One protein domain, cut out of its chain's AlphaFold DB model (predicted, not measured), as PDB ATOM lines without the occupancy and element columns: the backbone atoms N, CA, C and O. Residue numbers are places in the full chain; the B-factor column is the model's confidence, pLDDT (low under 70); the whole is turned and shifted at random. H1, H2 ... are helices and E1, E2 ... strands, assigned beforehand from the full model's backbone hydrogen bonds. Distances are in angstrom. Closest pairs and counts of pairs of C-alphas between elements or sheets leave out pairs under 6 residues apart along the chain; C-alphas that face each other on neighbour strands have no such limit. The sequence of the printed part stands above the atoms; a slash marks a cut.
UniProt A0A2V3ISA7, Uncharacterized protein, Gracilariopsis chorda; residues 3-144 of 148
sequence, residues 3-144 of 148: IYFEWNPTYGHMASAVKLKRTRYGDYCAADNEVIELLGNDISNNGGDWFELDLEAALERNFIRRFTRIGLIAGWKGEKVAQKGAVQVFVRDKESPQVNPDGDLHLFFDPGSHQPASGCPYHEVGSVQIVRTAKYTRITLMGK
ATOM      1  N   ILE A   3     192.601 240.157 256.705       88.44
ATOM      2  CA  ILE A   3     192.136 238.981 257.436       88.44
ATOM      3  C   ILE A   3     192.853 238.999 258.781       88.44
ATOM      4  O   ILE A   3     194.079 238.994 258.822       88.44
ATOM      5  N   TYR A   4     192.090 239.028 259.864       89.12
ATOM      6  CA  TYR A   4     192.600 239.054 261.225       89.12
ATOM      7  C   TYR A   4     192.162 237.795 261.960       89.12
ATOM      8  O   TYR A   4     190.962 237.555 262.099       89.12
ATOM      9  N   PHE A   5     193.118 236.989 262.404       88.56
ATOM     10  CA  PHE A   5     192.864 235.893 263.333       88.56
ATOM     11  C   PHE A   5     193.096 236.389 264.751       88.56
ATOM     12  O   PHE A   5     194.093 237.049 265.003       88.56
ATOM     13  N   GLU A   6     192.200 236.027 265.660       90.75
ATOM     14  CA  GLU A   6     192.227 236.428 267.063       90.75
ATOM     15  C   GLU A   6     192.048 235.199 267.960       90.75
ATOM     16  O   GLU A   6     191.220 234.317 267.685       90.75
ATOM     17  N   TRP A   7     192.815 235.125 269.044       87.81
ATOM     18  CA  TRP A   7     192.711 234.081 270.057       87.81
ATOM     19  C   TRP A   7     193.137 234.592 271.430       87.81
ATOM     20  O   TRP A   7     193.905 235.531 271.566       87.81
ATOM     21  N   ASN A   8     192.693 233.926 272.495       86.94
ATOM     22  CA  ASN A   8     193.171 234.281 273.826       86.94
ATOM     23  C   ASN A   8     194.561 233.643 274.075       86.94
ATOM     24  O   ASN A   8     194.647 232.412 274.156       86.94
ATOM     25  N   PRO A   9     195.635 234.444 274.248       82.75
ATOM     26  CA  PRO A   9     197.009 233.950 274.365       82.75
ATOM     27  C   PRO A   9     197.274 233.192 275.674       82.75
ATOM     28  O   PRO A   9     198.233 232.426 275.756       82.75
ATOM     29  N   THR A  10     196.415 233.328 276.696       85.94
ATOM     30  CA  THR A  10     196.488 232.529 277.935       85.94
ATOM     31  C   THR A  10     196.372 231.029 277.659       85.94
ATOM     32  O   THR A  10     196.894 230.218 278.419       85.94
ATOM     33  N   TYR A  11     195.714 230.657 276.560       82.38
ATOM     34  CA  TYR A  11     195.509 229.270 276.151       82.38
ATOM     35  C   TYR A  11     196.599 228.760 275.201       82.38
ATOM     36  O   TYR A  11     196.529 227.619 274.760       82.38
ATOM     37  N   GLY A  12     197.617 229.570 274.909       81.44
ATOM     38  CA  GLY A  12     198.755 229.197 274.079       81.44
ATOM     39  C   GLY A  12     198.889 230.043 272.818       81.44
ATOM     40  O   GLY A  12     198.239 231.072 272.634       81.44
ATOM     41  N   HIS A  13     199.774 229.596 271.931       83.25
ATOM     42  CA  HIS A  13     200.053 230.256 270.660       83.25
ATOM     43  C   HIS A  13     199.293 229.538 269.541       83.25
ATOM     44  O   HIS A  13     199.596 228.384 269.221       83.25
ATOM     45  N   MET A  14     198.322 230.217 268.933       83.56
ATOM     46  CA  MET A  14     197.689 229.758 267.700       83.56
ATOM     47  C   MET A  14     198.496 230.247 266.501       83.56
ATOM     48  O   MET A  14     198.831 231.418 266.411       83.56
ATOM     49  N   ALA A  15     198.822 229.355 265.578       82.44
ATOM     50  CA  ALA A  15     199.370 229.754 264.296       82.44
ATOM     51  C   ALA A  15     198.245 229.848 263.276       82.44
ATOM     52  O   ALA A  15     197.357 228.987 263.246       82.44
ATOM     53  N   SER A  16     198.324 230.834 262.395       83.81
ATOM     54  CA  SER A  16     197.401 230.951 261.279       83.81
ATOM     55  C   SER A  16     198.117 231.149 259.947       83.81
ATOM     56  O   SER A  16     199.315 231.425 259.875       83.81
ATOM     57  N   ALA A  17     197.380 230.910 258.867       84.31
ATOM     58  CA  ALA A  17     197.834 231.143 257.510       84.31
ATOM     59  C   ALA A  17     196.645 231.387 256.580       84.31
ATOM     60  O   ALA A  17     195.517 230.929 256.806       84.31
ATOM     61  N   VAL A  18     196.925 232.041 255.459       85.00
ATOM     62  CA  VAL A  18     195.964 232.225 254.374       85.00
ATOM     63  C   VAL A  18     196.396 231.384 253.182       85.00
ATOM     64  O   VAL A  18     197.546 231.434 252.742       85.00
ATOM     65  N   LYS A  19     195.462 230.588 252.649       83.19
ATOM     66  CA  LYS A  19     195.716 229.685 251.526       83.19
ATOM     67  C   LYS A  19     194.944 230.101 250.283       83.19
ATOM     68  O   LYS A  19     193.732 229.891 250.213       83.19
ATOM     69  N   LEU A  20     195.619 230.609 249.256       80.25
ATOM     70  CA  LEU A  20     194.973 230.796 247.956       80.25
ATOM     71  C   LEU A  20     194.827 229.434 247.276       80.25
ATOM     72  O   LEU A  20     195.816 228.731 247.049       80.25
ATOM     73  N   LYS A  21     193.589 229.044 246.969       75.81
ATOM     74  CA  LYS A  21     193.299 227.750 246.347       75.81
ATOM     75  C   LYS A  21     193.103 227.888 244.852       75.81
ATOM     76  O   LYS A  21     192.456 228.831 244.396       75.81
ATOM     77  N   ARG A  22     193.567 226.883 244.103       69.69
ATOM     78  CA  ARG A  22     193.387 226.804 242.638       69.69
ATOM     79  C   ARG A  22     193.909 228.051 241.905       69.69
ATOM     80  O   ARG A  22     193.289 228.516 240.946       69.69
ATOM     81  N   THR A  23     195.032 228.600 242.363       66.19
ATOM     82  CA  THR A  23     195.712 229.691 241.653       66.19
ATOM     83  C   THR A  23     196.494 229.155 240.456       66.19
ATOM     84  O   THR A  23     196.657 227.943 240.294       66.19
ATOM     85  N   ARG A  24     197.031 230.060 239.628       60.69
ATOM     86  CA  ARG A  24     197.967 229.709 238.548       60.69
ATOM     87  C   ARG A  24     199.189 228.922 239.051       60.69
ATOM     88  O   ARG A  24     199.731 228.132 238.288       60.69
ATOM     89  N   TYR A  25     199.585 229.114 240.309       59.69
ATOM     90  CA  TYR A  25     200.784 228.531 240.920       59.69
ATOM     91  C   TYR A  25     200.474 227.367 241.877       59.69
ATOM     92  O   TYR A  25     201.347 226.913 242.608       59.69
ATOM     93  N   GLY A  26     199.232 226.867 241.870       60.28
ATOM     94  CA  GLY A  26     198.778 225.813 242.773       60.28
ATOM     95  C   GLY A  26     198.203 226.341 244.089       60.28
ATOM     96  O   GLY A  26     197.758 227.486 244.196       60.28
ATOM     97  N   ASP A  27     198.138 225.448 245.069       60.53
ATOM     98  CA  ASP A  27     197.626 225.697 246.411       60.53
ATOM     99  C   ASP A  27     198.771 226.236 247.283       60.53
ATOM    100  O   ASP A  27     199.677 225.487 247.637       60.53
ATOM    101  N   TYR A  28     198.735 227.523 247.629       61.16
ATOM    102  CA  TYR A  28     199.846 228.200 248.307       61.16
ATOM    103  C   TYR A  28     199.414 228.739 249.666       61.16
ATOM    104  O   TYR A  28     198.391 229.417 249.743       61.16
ATOM    105  N   CYS A  29     200.187 228.454 250.715       66.94
ATOM    106  CA  CYS A  29     199.996 229.052 252.033       66.94
ATOM    107  C   CYS A  29     201.014 230.159 252.242       66.94
ATOM    108  O   CYS A  29     202.214 229.903 252.200       66.94
ATOM    109  N   ALA A  30     200.520 231.372 252.446       60.44
ATOM    110  CA  ALA A  30     201.361 232.542 252.600       60.44
ATOM    111  C   ALA A  30     201.535 232.888 254.081       60.44
ATOM    112  O   ALA A  30     200.547 233.009 254.809       60.44
ATOM    113  N   ALA A  31     202.797 233.066 254.476       53.59
ATOM    114  CA  ALA A  31     203.177 234.139 255.388       53.59
ATOM    115  C   ALA A  31     203.543 235.415 254.597       53.59
ATOM    116  O   ALA A  31     203.381 236.498 255.125       53.59
ATOM    117  N   ASP A  32     203.975 235.322 253.331       60.50
ATOM    118  CA  ASP A  32     204.278 236.496 252.495       60.50
ATOM    119  C   ASP A  32     204.384 236.098 251.004       60.50
ATOM    120  O   ASP A  32     204.917 235.026 250.696       60.50
ATOM    121  N   ASN A  33     203.844 236.893 250.076       68.31
ATOM    122  CA  ASN A  33     204.024 236.795 248.623       68.31
ATOM    123  C   ASN A  33     203.657 238.118 247.912       68.31
ATOM    124  O   ASN A  33     203.315 239.112 248.533       68.31
ATOM    125  N   GLU A  34     203.671 238.118 246.575       73.06
ATOM    126  CA  GLU A  34     203.409 239.313 245.750       73.06
ATOM    127  C   GLU A  34     202.043 239.998 245.963       73.06
ATOM    128  O   GLU A  34     201.840 241.098 245.454       73.06
ATOM    129  N   VAL A  35     201.081 239.329 246.604       76.75
ATOM    130  CA  VAL A  35     199.711 239.829 246.799       76.75
ATOM    131  C   VAL A  35     199.169 239.609 248.214       76.75
ATOM    132  O   VAL A  35     198.119 240.163 248.530       76.75
ATOM    133  N   ILE A  36     199.831 238.794 249.042       78.50
ATOM    134  CA  ILE A  36     199.500 238.554 250.453       78.50
ATOM    135  C   ILE A  36     200.707 238.905 251.307       78.50
ATOM    136  O   ILE A  36     201.744 238.281 251.141       78.50
ATOM    137  N   GLU A  37     200.518 239.765 252.293       81.81
ATOM    138  CA  GLU A  37     201.535 240.151 253.268       81.81
ATOM    139  C   GLU A  37     201.069 239.786 254.687       81.81
ATOM    140  O   GLU A  37     199.907 240.019 255.039       81.81
ATOM    141  N   LEU A  38     201.943 239.204 255.515       79.19
ATOM    142  CA  LEU A  38     201.724 239.101 256.963       79.19
ATOM    143  C   LEU A  38     202.159 240.417 257.608       79.19
ATOM    144  O   LEU A  38     203.347 240.685 257.756       79.19
ATOM    145  N   LEU A  39     201.183 241.211 258.036       77.94
ATOM    146  CA  LEU A  39     201.419 242.513 258.655       77.94
ATOM    147  C   LEU A  39     201.882 242.405 260.113       77.94
ATOM    148  O   LEU A  39     202.503 243.326 260.640       77.94
ATOM    149  N   GLY A  40     201.560 241.301 260.789       73.50
ATOM    150  CA  GLY A  40     201.957 241.094 262.175       73.50
ATOM    151  C   GLY A  40     201.579 239.724 262.723       73.50
ATOM    152  O   GLY A  40     200.615 239.107 262.272       73.50
ATOM    153  N   ASN A  41     202.345 239.293 263.723       75.94
ATOM    154  CA  ASN A  41     202.082 238.145 264.586       75.94
ATOM    155  C   ASN A  41     202.261 238.635 266.031       75.94
ATOM    156  O   ASN A  41     203.378 238.926 266.462       75.94
ATOM    157  N   ASP A  42     201.155 238.810 266.742       76.62
ATOM    158  CA  ASP A  42     201.108 239.216 268.139       76.62
ATOM    159  C   ASP A  42     200.780 238.002 269.002       76.62
ATOM    160  O   ASP A  42     199.652 237.528 269.067       76.62
ATOM    161  N   ILE A  43     201.791 237.487 269.691       70.69
ATOM    162  CA  ILE A  43     201.629 236.410 270.674       70.69
ATOM    163  C   ILE A  43     201.297 236.932 272.081       70.69
ATOM    164  O   ILE A  43     201.206 236.140 273.020       70.69
ATOM    165  N   SER A  44     201.177 238.251 272.242       68.00
ATOM    166  CA  SER A  44     200.871 238.946 273.491       68.00
ATOM    167  C   SER A  44     199.398 239.389 273.526       68.00
ATOM    168  O   SER A  44     198.552 238.665 273.012       68.00
ATOM    169  N   ASN A  45     199.052 240.480 274.224       55.28
ATOM    170  CA  ASN A  45     197.674 240.902 274.534       55.28
ATOM    171  C   ASN A  45     196.669 240.652 273.388       55.28
ATOM    172  O   ASN A  45     196.762 241.259 272.332       55.28
ATOM    173  N   ASN A  46     195.663 239.809 273.654       64.31
ATOM    174  CA  ASN A  46     194.598 239.386 272.731       64.31
ATOM    175  C   ASN A  46     194.995 238.519 271.528       64.31
ATOM    176  O   ASN A  46     194.079 238.196 270.783       64.31
ATOM    177  N   GLY A  47     196.264 238.103 271.392       74.25
ATOM    178  CA  GLY A  47     196.739 237.044 270.490       74.25
ATOM    179  C   GLY A  47     196.231 237.160 269.050       74.25
ATOM    180  O   GLY A  47     195.085 236.811 268.779       74.25
ATOM    181  N   GLY A  48     197.055 237.592 268.098       85.88
ATOM    182  CA  GLY A  48     196.558 237.854 266.754       85.88
ATOM    183  C   GLY A  48     197.554 237.725 265.612       85.88
ATOM    184  O   GLY A  48     198.738 237.986 265.760       85.88
ATOM    185  N   ASP A  49     197.044 237.354 264.440       86.62
ATOM    186  CA  ASP A  49     197.789 237.341 263.179       86.62
ATOM    187  C   ASP A  49     197.018 238.160 262.135       86.62
ATOM    188  O   ASP A  49     195.818 237.940 261.922       86.62
ATOM    189  N   TRP A  50     197.701 239.078 261.448       86.69
ATOM    190  CA  TRP A  50     197.101 239.952 260.436       86.69
ATOM    191  C   TRP A  50     197.677 239.675 259.058       86.69
ATOM    192  O   TRP A  50     198.878 239.799 258.843       86.69
ATOM    193  N   PHE A  51     196.799 239.400 258.101       86.12
ATOM    194  CA  PHE A  51     197.160 239.242 256.700       86.12
ATOM    195  C   PHE A  51     196.490 240.324 255.871       86.12
ATOM    196  O   PHE A  51     195.274 240.520 255.954       86.12
ATOM    197  N   GLU A  52     197.259 240.982 255.022       86.12
ATOM    198  CA  GLU A  52     196.744 241.865 253.992       86.12
ATOM    199  C   GLU A  52     196.790 241.166 252.643       86.12
ATOM    200  O   GLU A  52     197.807 240.626 252.236       86.12
ATOM    201  N   LEU A  53     195.655 241.154 251.955       84.81
ATOM    202  CA  LEU A  53     195.533 240.733 250.570       84.81
ATOM    203  C   LEU A  53     195.238 241.965 249.720       84.81
ATOM    204  O   LEU A  53     194.132 242.524 249.805       84.81
ATOM    205  N   ASP A  54     196.177 242.342 248.861       83.81
ATOM    206  CA  ASP A  54     195.936 243.340 247.826       83.81
ATOM    207  C   ASP A  54     195.044 242.713 246.744       83.81
ATOM    208  O   ASP A  54     195.482 241.942 245.886       83.81
ATOM    209  N   LEU A  55     193.743 243.011 246.819       79.69
ATOM    210  CA  LEU A  55     192.752 242.484 245.884       79.69
ATOM    211  C   LEU A  55     192.967 243.007 244.460       79.69
ATOM    212  O   LEU A  55     192.624 242.297 243.518       79.69
ATOM    213  N   GLU A  56     193.502 244.214 244.293       79.38
ATOM    214  CA  GLU A  56     193.747 244.806 242.980       79.38
ATOM    215  C   GLU A  56     194.950 244.129 242.323       79.38
ATOM    216  O   GLU A  56     194.807 243.538 241.249       79.38
ATOM    217  N   ALA A  57     196.084 244.066 243.025       83.25
ATOM    218  CA  ALA A  57     197.268 243.359 242.545       83.25
ATOM    219  C   ALA A  57     196.971 241.870 242.287       83.25
ATOM    220  O   ALA A  57     197.398 241.301 241.279       83.25
ATOM    221  N   ALA A  58     196.171 241.228 243.147       82.31
ATOM    222  CA  ALA A  58     195.737 239.846 242.956       82.31
ATOM    223  C   ALA A  58     194.858 239.644 241.714       82.31
ATOM    224  O   ALA A  58     194.865 238.553 241.130       82.31
ATOM    225  N   LEU A  59     194.105 240.658 241.291       80.38
ATOM    226  CA  LEU A  59     193.330 240.622 240.054       80.38
ATOM    227  C   LEU A  59     194.216 240.829 238.829       80.38
ATOM    228  O   LEU A  59     194.154 240.014 237.908       80.38
ATOM    229  N   GLU A  60     195.062 241.856 238.835       83.38
ATOM    230  CA  GLU A  60     195.992 242.158 237.739       83.38
ATOM    231  C   GLU A  60     196.919 240.973 237.440       83.38
ATOM    232  O   GLU A  60     197.133 240.596 236.286       83.38
ATOM    233  N   ARG A  61     197.404 240.311 238.494       80.06
ATOM    234  CA  ARG A  61     198.310 239.158 238.408       80.06
ATOM    235  C   ARG A  61     197.589 237.812 238.251       80.06
ATOM    236  O   ARG A  61     198.238 236.767 238.219       80.06
ATOM    237  N   ASN A  62     196.261 237.803 238.101       78.00
ATOM    238  CA  ASN A  62     195.426 236.606 237.916       78.00
ATOM    239  C   ASN A  62     195.461 235.575 239.073       78.00
ATOM    240  O   ASN A  62     195.203 234.382 238.852       78.00
ATOM    241  N   PHE A  63     195.735 236.008 240.308       77.12
ATOM    242  CA  PHE A  63     195.577 235.184 241.517       77.12
ATOM    243  C   PHE A  63     194.103 234.996 241.892       77.12
ATOM    244  O   PHE A  63     193.707 233.921 242.349       77.12
ATOM    245  N   ILE A  64     193.277 236.016 241.654       77.62
ATOM    246  CA  ILE A  64     191.827 235.984 241.859       77.62
ATOM    247  C   ILE A  64     191.131 236.017 240.495       77.62
ATOM    248  O   ILE A  64     191.496 236.772 239.599       77.62
ATOM    249  N   ARG A  65     190.117 235.168 240.316       79.69
ATOM    250  CA  ARG A  65     189.334 235.024 239.081       79.69
ATOM    251  C   ARG A  65     187.860 235.318 239.365       79.69
ATOM    252  O   ARG A  65     187.493 235.793 240.436       79.69
ATOM    253  N   ARG A  66     186.989 235.002 238.400       81.31
ATOM    254  CA  ARG A  66     185.526 235.117 238.539       81.31
ATOM    255  C   ARG A  66     184.989 234.414 239.793       81.31
ATOM    256  O   ARG A  66     184.057 234.907 240.417       81.31
ATOM    257  N   PHE A  67     185.578 233.273 240.139       83.81
ATOM    258  CA  PHE A  67     185.309 232.545 241.371       83.81
ATOM    259  C   PHE A  67     186.641 232.170 242.012       83.81
ATOM    260  O   PHE A  67     187.422 231.424 241.415       83.81
ATOM    261  N   THR A  68     186.879 232.662 243.222       84.88
ATOM    262  CA  THR A  68     188.075 232.341 244.000       84.88
ATOM    263  C   THR A  68     187.693 231.978 245.420       84.88
ATOM    264  O   THR A  68     186.790 232.564 246.013       84.88
ATOM    265  N   ARG A  69     188.404 230.991 245.968       87.38
ATOM    266  CA  ARG A  69     188.289 230.589 247.362       87.38
ATOM    267  C   ARG A  69     189.641 230.736 248.037       87.38
ATOM    268  O   ARG A  69     190.636 230.185 247.573       87.38
ATOM    269  N   ILE A  70     189.630 231.436 249.154       87.19
ATOM    270  CA  ILE A  70     190.776 231.643 250.022       87.19
ATOM    271  C   ILE A  70     190.516 230.822 251.279       87.19
ATOM    272  O   ILE A  70     189.532 231.054 251.973       87.19
ATOM    273  N   GLY A  71     191.331 229.803 251.529       88.25
ATOM    274  CA  GLY A  71     191.280 229.015 252.753       88.25
ATOM    275  C   GLY A  71     191.816 229.821 253.930       88.25
ATOM    276  O   GLY A  71     192.872 230.438 253.822       88.25
ATOM    277  N   LEU A  72     191.083 229.791 255.036       88.81
ATOM    278  CA  LEU A  72     191.500 230.340 256.318       88.81
ATOM    279  C   LEU A  72     191.990 229.174 257.156       88.81
ATOM    280  O   LEU A  72     191.236 228.225 257.397       88.81
ATOM    281  N   ILE A  73     193.263 229.210 257.512       87.38
ATOM    282  CA  ILE A  73     193.960 228.099 258.130       87.38
ATOM    283  C   ILE A  73     194.378 228.527 259.536       87.38
ATOM    284  O   ILE A  73     194.983 229.582 259.689       87.38
ATOM    285  N   ALA A  74     194.067 227.719 260.546       86.94
ATOM    286  CA  ALA A  74     194.483 227.965 261.922       86.94
ATOM    287  C   ALA A  74     194.729 226.647 262.670       86.94
ATOM    288  O   ALA A  74     194.209 225.595 262.289       86.94
ATOM    289  N   GLY A  75     195.539 226.701 263.723       86.19
ATOM    290  CA  GLY A  75     195.796 225.568 264.609       86.19
ATOM    291  C   GLY A  75     196.620 225.958 265.830       86.19
ATOM    292  O   GLY A  75     197.513 226.802 265.743       86.19
ATOM    293  N   TRP A  76     196.342 225.335 266.976       84.75
ATOM    294  CA  TRP A  76     197.182 225.492 268.165       84.75
ATOM    295  C   TRP A  76     198.567 224.890 267.939       84.75
ATOM    296  O   TRP A  76     198.677 223.738 267.504       84.75
ATOM    297  N   LYS A  77     199.624 225.638 268.286       80.06
ATOM    298  CA  LYS A  77     200.982 225.094 268.365       80.06
ATOM    299  C   LYS A  77     201.079 224.194 269.598       80.06
ATOM    300  O   LYS A  77     201.118 224.687 270.720       80.06
ATOM    301  N   GLY A  78     201.169 222.883 269.378       75.50
ATOM    302  CA  GLY A  78     201.239 221.889 270.451       75.50
ATOM    303  C   GLY A  78     199.910 221.163 270.652       75.50
ATOM    304  O   GLY A  78     199.258 220.788 269.676       75.50
ATOM    305  N   GLU A  79     199.539 220.914 271.908       73.25
ATOM    306  CA  GLU A  79     198.321 220.170 272.243       73.25
ATOM    307  C   GLU A  79     197.044 220.963 271.949       73.25
ATOM    308  O   GLU A  79     197.026 222.195 271.938       73.25
ATOM    309  N   LYS A  80     195.948 220.234 271.701       72.06
ATOM    310  CA  LYS A  80     194.646 220.851 271.447       72.06
ATOM    311  C   LYS A  80     194.162 221.515 272.722       72.06
ATOM    312  O   LYS A  80     193.985 220.845 273.736       72.06
ATOM    313  N   VAL A  81     193.830 222.796 272.626       77.94
ATOM    314  CA  VAL A  81     193.181 223.520 273.714       77.94
ATOM    315  C   VAL A  81     191.702 223.702 273.401       77.94
ATOM    316  O   VAL A  81     191.322 223.974 272.262       77.94
ATOM    317  N   ALA A  82     190.850 223.529 274.412       79.44
ATOM    318  CA  ALA A  82     189.397 223.666 274.309       79.44
ATOM    319  C   ALA A  82     188.955 225.146 274.260       79.44
ATOM    320  O   ALA A  82     188.065 225.569 274.995       79.44
ATOM    321  N   GLN A  83     189.598 225.940 273.403       84.25
ATOM    322  CA  GLN A  83     189.330 227.359 273.190       84.25
ATOM    323  C   GLN A  83     189.080 227.609 271.697       84.25
ATOM    324  O   GLN A  83     189.699 226.983 270.833       84.25
ATOM    325  N   LYS A  84     188.122 228.500 271.416       86.62
ATOM    326  CA  LYS A  84     187.752 228.914 270.059       86.62
ATOM    327  C   LYS A  84     188.523 230.158 269.629       86.62
ATOM    328  O   LYS A  84     188.513 231.157 270.347       86.62
ATOM    329  N   GLY A  85     189.068 230.128 268.419       87.31
ATOM    330  CA  GLY A  85     189.559 231.330 267.751       87.31
ATOM    331  C   GLY A  85     188.427 232.094 267.062       87.31
ATOM    332  O   GLY A  85     187.324 231.567 266.859       87.31
ATOM    333  N   ALA A  86     188.712 233.332 266.680       89.31
ATOM    334  CA  ALA A  86     187.872 234.141 265.809       89.31
ATOM    335  C   ALA A  86     188.665 234.585 264.577       89.31
ATOM    336  O   ALA A  86     189.884 234.742 264.625       89.31
ATOM    337  N   VAL A  87     187.981 234.740 263.446       88.94
ATOM    338  CA  VAL A  87     188.536 235.382 262.254       88.94
ATOM    339  C   VAL A  87     187.602 236.485 261.803       88.94
ATOM    340  O   VAL A  87     186.390 236.283 261.683       88.94
ATOM    341  N   GLN A  88     188.198 237.639 261.546       89.06
ATOM    342  CA  GLN A  88     187.537 238.841 261.080       89.06
ATOM    343  C   GLN A  88     188.092 239.178 259.696       89.06
ATOM    344  O   GLN A  88     189.304 239.159 259.476       89.06
ATOM    345  N   VAL A  89     187.215 239.454 258.738       86.81
ATOM    346  CA  VAL A  89     187.606 239.844 257.380       86.81
ATOM    347  C   VAL A  89     187.095 241.244 257.110       86.81
ATOM    348  O   VAL A  89     185.888 241.473 257.095       86.81
ATOM    349  N   PHE A  90     188.027 242.153 256.845       83.81
ATOM    350  CA  PHE A  90     187.764 243.545 256.515       83.81
ATOM    351  C   PHE A  90     187.968 243.762 255.020       83.81
ATOM    352  O   PHE A  90     189.080 243.638 254.487       83.81
ATOM    353  N   VAL A  91     186.896 244.119 254.322       76.06
ATOM    354  CA  VAL A  91     186.971 244.516 252.916       76.06
ATOM    355  C   VAL A  91     187.067 246.034 252.868       76.06
ATOM    356  O   VAL A  91     186.096 246.731 253.133       76.06
ATOM    357  N   ARG A  92     188.259 246.542 252.550       68.31
ATOM    358  CA  ARG A  92     188.515 247.979 252.413       68.31
ATOM    359  C   ARG A  92     188.602 248.360 250.945       68.31
ATOM    360  O   ARG A  92     189.114 247.579 250.140       68.31
ATOM    361  N   ASP A  93     188.122 249.557 250.638       59.31
ATOM    362  CA  ASP A  93     188.477 250.249 249.408       59.31
ATOM    363  C   ASP A  93     189.913 250.785 249.547       59.31
ATOM    364  O   ASP A  93     190.287 251.288 250.607       59.31
ATOM    365  N   LYS A  94     190.727 250.654 248.497       54.44
ATOM    366  CA  LYS A  94     192.117 251.128 248.479       54.44
ATOM    367  C   LYS A  94     192.186 252.655 248.571       54.44
ATOM    368  O   LYS A  94     193.122 253.182 249.167       54.44
ATOM    369  N   GLU A  95     191.186 253.355 248.033       56.94
ATOM    370  CA  GLU A  95     191.119 254.824 248.039       56.94
ATOM    371  C   GLU A  95     190.581 255.403 249.359       56.94
ATOM    372  O   GLU A  95     190.747 256.593 249.626       56.94
ATOM    373  N   SER A  96     189.986 254.568 250.221       55.09
ATOM    374  CA  SER A  96     189.486 254.969 251.541       55.09
ATOM    375  C   SER A  96     189.928 253.971 252.622       55.09
ATOM    376  O   SER A  96     189.156 253.109 253.049       55.09
ATOM    377  N   PRO A  97     191.191 254.062 253.085       53.78
ATOM    378  CA  PRO A  97     191.737 253.175 254.117       53.78
ATOM    379  C   PRO A  97     191.141 253.431 255.510       53.78
ATOM    380  O   PRO A  97     191.345 252.629 256.425       53.78
ATOM    381  N   GLN A  98     190.415 254.542 255.679       50.69
ATOM    382  CA  GLN A  98     189.644 254.833 256.881       50.69
ATOM    383  C   GLN A  98     188.481 253.844 256.944       50.69
ATOM    384  O   GLN A  98     187.631 253.839 256.058       50.69
ATOM    385  N   VAL A  99     188.519 252.990 257.972       46.19
ATOM    386  CA  VAL A  99     187.506 252.012 258.397       46.19
ATOM    387  C   VAL A  99     186.157 252.289 257.741       46.19
ATOM    388  O   VAL A  99     185.440 253.180 258.178       46.19
ATOM    389  N   ASN A 100     185.815 251.548 256.688       44.44
ATOM    390  CA  ASN A 100     184.424 251.466 256.275       44.44
ATOM    391  C   ASN A 100     183.752 250.487 257.258       44.44
ATOM    392  O   ASN A 100     184.093 249.301 257.219       44.44
ATOM    393  N   PRO A 101     182.888 250.945 258.184       45.44
ATOM    394  CA  PRO A 101     182.240 250.077 259.167       45.44
ATOM    395  C   PRO A 101     181.181 249.144 258.549       45.44
ATOM    396  O   PRO A 101     180.603 248.336 259.265       45.44
ATOM    397  N   ASP A 102     180.929 249.215 257.237       49.00
ATOM    398  CA  ASP A 102     179.772 248.572 256.602       49.00
ATOM    399  C   ASP A 102     180.023 247.138 256.075       49.00
ATOM    400  O   ASP A 102     179.187 246.586 255.354       49.00
ATOM    401  N   GLY A 103     181.162 246.504 256.387       58.94
ATOM    402  CA  GLY A 103     181.500 245.202 255.797       58.94
ATOM    403  C   GLY A 103     182.586 244.403 256.507       58.94
ATOM    404  O   GLY A 103     183.562 243.995 255.870       58.94
ATOM    405  N   ASP A 104     182.426 244.161 257.803       74.56
ATOM    406  CA  ASP A 104     183.194 243.172 258.548       74.56
ATOM    407  C   ASP A 104     182.468 241.818 258.580       74.56
ATOM    408  O   ASP A 104     181.272 241.697 258.847       74.56
ATOM    409  N   LEU A 105     183.199 240.755 258.250       83.00
ATOM    410  CA  LEU A 105     182.682 239.392 258.320       83.00
ATOM    411  C   LEU A 105     183.384 238.657 259.454       83.00
ATOM    412  O   LEU A 105     184.609 238.565 259.455       83.00
ATOM    413  N   HIS A 106     182.601 238.087 260.369       88.00
ATOM    414  CA  HIS A 106     183.102 237.413 261.566       88.00
ATOM    415  C   HIS A 106     182.755 235.933 261.574       88.00
ATOM    416  O   HIS A 106     181.652 235.529 261.201       88.00
ATOM    417  N   LEU A 107     183.692 235.118 262.044       88.06
ATOM    418  CA  LEU A 107     183.498 233.688 262.235       88.06
ATOM    419  C   LEU A 107     184.277 233.213 263.461       88.06
ATOM    420  O   LEU A 107     185.485 233.406 263.544       88.06
ATOM    421  N   PHE A 108     183.602 232.492 264.353       89.31
ATOM    422  CA  PHE A 108     184.255 231.699 265.396       89.31
ATOM    423  C   PHE A 108     184.552 230.288 264.890       89.31
ATOM    424  O   PHE A 108     183.745 229.706 264.161       89.31
ATOM    425  N   PHE A 109     185.673 229.709 265.311       87.25
ATOM    426  CA  PHE A 109     186.089 228.376 264.878       87.25
ATOM    427  C   PHE A 109     186.794 227.575 265.979       87.25
ATOM    428  O   PHE A 109     187.340 228.137 266.924       87.25
ATOM    429  N   ASP A 110     186.798 226.245 265.836       87.44
ATOM    430  CA  ASP A 110     187.717 225.362 266.564       87.44
ATOM    431  C   ASP A 110     188.996 225.205 265.717       87.44
ATOM    432  O   ASP A 110     188.925 224.631 264.625       87.44
ATOM    433  N   PRO A 111     190.147 225.746 266.160       79.25
ATOM    434  CA  PRO A 111     191.409 225.636 265.426       79.25
ATOM    435  C   PRO A 111     191.952 224.203 265.368       79.25
ATOM    436  O   PRO A 111     192.762 223.886 264.497       79.25
ATOM    437  N   GLY A 112     191.534 223.323 266.285       79.75
ATOM    438  CA  GLY A 112     192.182 222.035 266.505       79.75
ATOM    439  C   GLY A 112     193.651 222.172 266.932       79.75
ATOM    440  O   GLY A 112     194.140 223.254 267.252       79.75
ATOM    441  N   SER A 113     194.368 221.050 266.951       73.31
ATOM    442  CA  SER A 113     195.807 220.994 267.238       73.31
ATOM    443  C   SER A 113     196.580 220.601 266.000       73.31
ATOM    444  O   SER A 113     196.255 219.580 265.385       73.31
ATOM    445  N   HIS A 114     197.637 221.335 265.662       67.19
ATOM    446  CA  HIS A 114     198.584 220.838 264.673       67.19
ATOM    447  C   HIS A 114     199.938 221.545 264.750       67.19
ATOM    448  O   HIS A 114     200.005 222.751 264.953       67.19
ATOM    449  N   GLN A 115     201.019 220.799 264.522       62.19
ATOM    450  CA  GLN A 115     202.342 221.346 264.222       62.19
ATOM    451  C   GLN A 115     202.710 221.031 262.773       62.19
ATOM    452  O   GLN A 115     202.512 219.895 262.340       62.19
ATOM    453  N   PRO A 116     203.323 221.961 262.026       55.69
ATOM    454  CA  PRO A 116     203.876 221.622 260.735       55.69
ATOM    455  C   PRO A 116     205.065 220.661 260.838       55.69
ATOM    456  O   PRO A 116     206.106 221.031 261.375       55.69
ATOM    457  N   ALA A 117     204.986 219.489 260.201       49.75
ATOM    458  CA  ALA A 117     206.148 218.996 259.463       49.75
ATOM    459  C   ALA A 117     206.233 219.861 258.194       49.75
ATOM    460  O   ALA A 117     205.240 219.958 257.481       49.75
ATOM    461  N   SER A 118     207.353 220.567 257.993       52.16
ATOM    462  CA  SER A 118     207.630 221.551 256.922       52.16
ATOM    463  C   SER A 118     206.523 221.751 255.861       52.16
ATOM    464  O   SER A 118     206.295 220.873 255.029       52.16
ATOM    465  N   GLY A 119     205.868 222.914 255.838       62.12
ATOM    466  CA  GLY A 119     204.838 223.251 254.843       62.12
ATOM    467  C   GLY A 119     203.646 223.972 255.472       62.12
ATOM    468  O   GLY A 119     203.833 224.741 256.411       62.12
ATOM    469  N   CYS A 120     202.421 223.687 255.005       63.09
ATOM    470  CA  CYS A 120     201.175 224.247 255.559       63.09
ATOM    471  C   CYS A 120     200.242 223.206 256.214       63.09
ATOM    472  O   CYS A 120     199.194 222.874 255.648       63.09
ATOM    473  N   PRO A 121     200.597 222.645 257.380       60.69
ATOM    474  CA  PRO A 121     199.805 221.650 258.080       60.69
ATOM    475  C   PRO A 121     199.172 222.356 259.279       60.69
ATOM    476  O   PRO A 121     199.767 222.525 260.334       60.69
ATOM    477  N   TYR A 122     197.965 222.843 259.057       72.62
ATOM    478  CA  TYR A 122     197.062 223.426 260.042       72.62
ATOM    479  C   TYR A 122     195.650 223.213 259.487       72.62
ATOM    480  O   TYR A 122     195.470 222.953 258.286       72.62
ATOM    481  N   HIS A 123     194.630 223.268 260.336       80.06
ATOM    482  CA  HIS A 123     193.279 222.965 259.896       80.06
ATOM    483  C   HIS A 123     192.677 224.152 259.150       80.06
ATOM    484  O   HIS A 123     192.727 225.294 259.590       80.06
ATOM    485  N   GLU A 124     192.076 223.884 257.992       86.56
ATOM    486  CA  GLU A 124     191.189 224.872 257.387       86.56
ATOM    487  C   GLU A 124     189.967 225.021 258.283       86.56
ATOM    488  O   GLU A 124     189.196 224.072 258.418       86.56
ATOM    489  N   VAL A 125     189.813 226.200 258.873       87.81
ATOM    490  CA  VAL A 125     188.734 226.550 259.803       87.81
ATOM    491  C   VAL A 125     187.589 227.282 259.107       87.81
ATOM    492  O   VAL A 125     186.448 227.296 259.566       87.81
ATOM    493  N   GLY A 126     187.876 227.844 257.937       90.88
ATOM    494  CA  GLY A 126     186.906 228.547 257.123       90.88
ATOM    495  C   GLY A 126     187.469 228.907 255.760       90.88
ATOM    496  O   GLY A 126     188.546 228.466 255.351       90.88
ATOM    497  N   SER A 127     186.722 229.713 255.023       91.31
ATOM    498  CA  SER A 127     187.198 230.271 253.768       91.31
ATOM    499  C   SER A 127     186.477 231.549 253.395       91.31
ATOM    500  O   SER A 127     185.268 231.649 253.595       91.31
ATOM    501  N   VAL A 128     187.195 232.450 252.738       90.38
ATOM    502  CA  VAL A 128     186.609 233.584 252.029       90.38
ATOM    503  C   VAL A 128     186.320 233.161 250.591       90.38
ATOM    504  O   VAL A 128     187.203 232.681 249.877       90.38
ATOM    505  N   GLN A 129     185.074 233.305 250.157       89.88
ATOM    506  CA  GLN A 129     184.679 233.175 248.762       89.88
ATOM    507  C   GLN A 129     184.556 234.553 248.130       89.88
ATOM    508  O   GLN A 129     183.865 235.418 248.657       89.88
ATOM    509  N   ILE A 130     185.190 234.722 246.974       87.12
ATOM    510  CA  ILE A 130     185.112 235.928 246.158       87.12
ATOM    511  C   ILE A 130     184.437 235.545 244.844       87.12
ATOM    512  O   ILE A 130     184.949 234.720 244.081       87.12
ATOM    513  N   VAL A 131     183.274 236.138 244.587       86.88
ATOM    514  CA  VAL A 131     182.512 235.965 243.347       86.88
ATOM    515  C   VAL A 131     182.440 237.302 242.637       86.88
ATOM    516  O   VAL A 131     181.848 238.250 243.146       86.88
ATOM    517  N   ARG A 132     183.019 237.370 241.440       83.25
ATOM    518  CA  ARG A 132     183.003 238.569 240.602       83.25
ATOM    519  C   ARG A 132     182.056 238.387 239.431       83.25
ATOM    520  O   ARG A 132     182.056 237.366 238.742       83.25
ATOM    521  N   THR A 133     181.254 239.405 239.188       84.38
ATOM    522  CA  THR A 133     180.425 239.543 237.994       84.38
ATOM    523  C   THR A 133     180.761 240.865 237.316       84.38
ATOM    524  O   THR A 133     181.509 241.671 237.860       84.38
ATOM    525  N   ALA A 134     180.184 241.117 236.142       82.00
ATOM    526  CA  ALA A 134     180.323 242.416 235.487       82.00
ATOM    527  C   ALA A 134     179.708 243.581 236.295       82.00
ATOM    528  O   ALA A 134     179.978 244.731 235.984       82.00
ATOM    529  N   LYS A 135     178.860 243.293 237.296       83.75
ATOM    530  CA  LYS A 135     178.092 244.306 238.039       83.75
ATOM    531  C   LYS A 135     178.496 244.446 239.505       83.75
ATOM    532  O   LYS A 135     178.241 245.485 240.095       83.75
ATOM    533  N   TYR A 136     179.053 243.399 240.107       79.25
ATOM    534  CA  TYR A 136     179.400 243.395 241.526       79.25
ATOM    535  C   TYR A 136     180.499 242.383 241.846       79.25
ATOM    536  O   TYR A 136     180.651 241.363 241.163       79.25
ATOM    537  N   THR A 137     181.188 242.637 242.955       80.38
ATOM    538  CA  THR A 137     182.034 241.670 243.657       80.38
ATOM    539  C   THR A 137     181.348 241.311 244.966       80.38
ATOM    540  O   THR A 137     181.035 242.189 245.761       80.38
ATOM    541  N   ARG A 138     181.093 240.022 245.190       85.31
ATOM    542  CA  ARG A 138     180.577 239.507 246.458       85.31
ATOM    543  C   ARG A 138     181.695 238.790 247.193       85.31
ATOM    544  O   ARG A 138     182.313 237.887 246.628       85.31
ATOM    545  N   ILE A 139     181.893 239.166 248.448       86.94
ATOM    546  CA  ILE A 139     182.813 238.509 249.371       86.94
ATOM    547  C   ILE A 139     181.971 237.835 250.452       86.94
ATOM    548  O   ILE A 139     181.016 238.413 250.962       86.94
ATOM    549  N   THR A 140     182.258 236.572 250.741       89.31
ATOM    550  CA  THR A 140     181.498 235.775 251.708       89.31
ATOM    551  C   THR A 140     182.459 235.007 252.592       89.31
ATOM    552  O   THR A 140     183.320 234.289 252.088       89.31
ATOM    553  N   LEU A 141     182.289 235.122 253.905       90.94
ATOM    554  CA  LEU A 141     183.013 234.329 254.886       90.94
ATOM    555  C   LEU A 141     182.203 233.073 255.190       90.94
ATOM    556  O   LEU A 141     181.032 233.147 255.547       90.94
ATOM    557  N   MET A 142     182.825 231.914 255.015       90.56
ATOM    558  CA  MET A 142     182.201 230.626 255.285       90.56
ATOM    559  C   MET A 142     182.976 229.886 256.364       90.56
ATOM    560  O   MET A 142     184.165 229.618 256.188       90.56
ATOM    561  N   GLY A 143     182.291 229.498 257.435       86.25
ATOM    562  CA  GLY A 143     182.828 228.557 258.411       86.25
ATOM    563  C   GLY A 143     182.874 227.135 257.874       86.25
ATOM    564  O   GLY A 143     182.015 226.723 257.090       86.25
ATOM    565  N   LYS A 144     183.874 226.367 258.300       82.00
ATOM    566  CA  LYS A 144     183.866 224.920 258.108       82.00
ATOM    567  C   LYS A 144     183.062 224.309 259.256       82.00
ATOM    568  O   LYS A 144     183.509 224.322 260.397       82.00
TER     569      LYS A 144
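This is residues 3 to 144 of the 148 residues of an uncharacterized protein of Gracilariopsis chorda (UniProt A0A2V3ISA7). Two five-stranded sheets stack face to face as a sandwich, their strands running nearly along one another, with the short helix H1 at one end. Two long links, residues 91 to 103 and residues 110 to 122, join E7 to E8 and E8 to E9. The printed part has 142 residues, with named elements in the order E1 E2 E3 E4 E5 H1 E6 E7 E8 E9 E10; the class is mostly strand. Both sheets are antiparallel, ordered E4 E5 E1 E7 E8 and E3 E2 E6 E9 E10. The whole is compact, with a radius of gyration of the C-alphas of 15.0 A and spans of 46 by 34 by 24 A.

E1, residues 3 to 6, begins at C-alpha 3 (192.136, 238.981, 257.436). E2, residues 14 to 23, is 26.1 A long; E3 is residues 26 to 30, E4 residues 36 to 42 and E5 residues 48 to 53. H1 is residues 55 to 60. E6, residues 67 to 76, is 30.1 A long and begins at C-alpha 67 (185.309, 232.545, 241.371). E7 is residues 85 to 90 and E8 residues 104 to 109. E9, residues 123 to 132, is 26.9 A long. E10, residues 137 to 143, ends at C-alpha 143 (182.828, 228.557, 258.411).

The facing parts of the two sheets are 9.2 A apart centre to centre, with best planes 18 degrees apart and strands at 15 degrees. In the first sheet E1 is an inner strand: N 3 and O 51 of E5 are 2.8 A apart, and N 4 and O 88 of E7 are 2.8 A apart, within hydrogen-bond range. E4 and E5 form a hairpin, with N 37 and O 52 at 2.8 A, and so do E7 and E8, with N 87 and O 107 at 2.8 A. In the second sheet E6 is between E2, with N 19 and O 71 at 2.8 A, and E9, with N 70 and O 128 at 2.8 A. E2 and E3 form a hairpin, with N 30 and O 18 at 3.0 A, as do E9 and E10, with N 129 and O 140 at 2.8 A. Between the edge strands E8 and E10 the closest C-alphas, those of Leu 105 and Leu 141, are 6.1 A apart; between the edge strands E3 and E4, those of Ala 30 and Ile 36 are 6.6 A apart. H1 is on neither sheet, and every O i to N i+4 pair in it is within hydrogen-bond range.

The C-alphas farthest apart, those of Glu 79 and Ala 134, are 46.6 A apart. The printed part has no cut. Both sheets are twisted. The mean pLDDT of the printed part is 77.1; residues 22 to 33, 44 to 46, 92 to 103 and 114 to 121 are under 70.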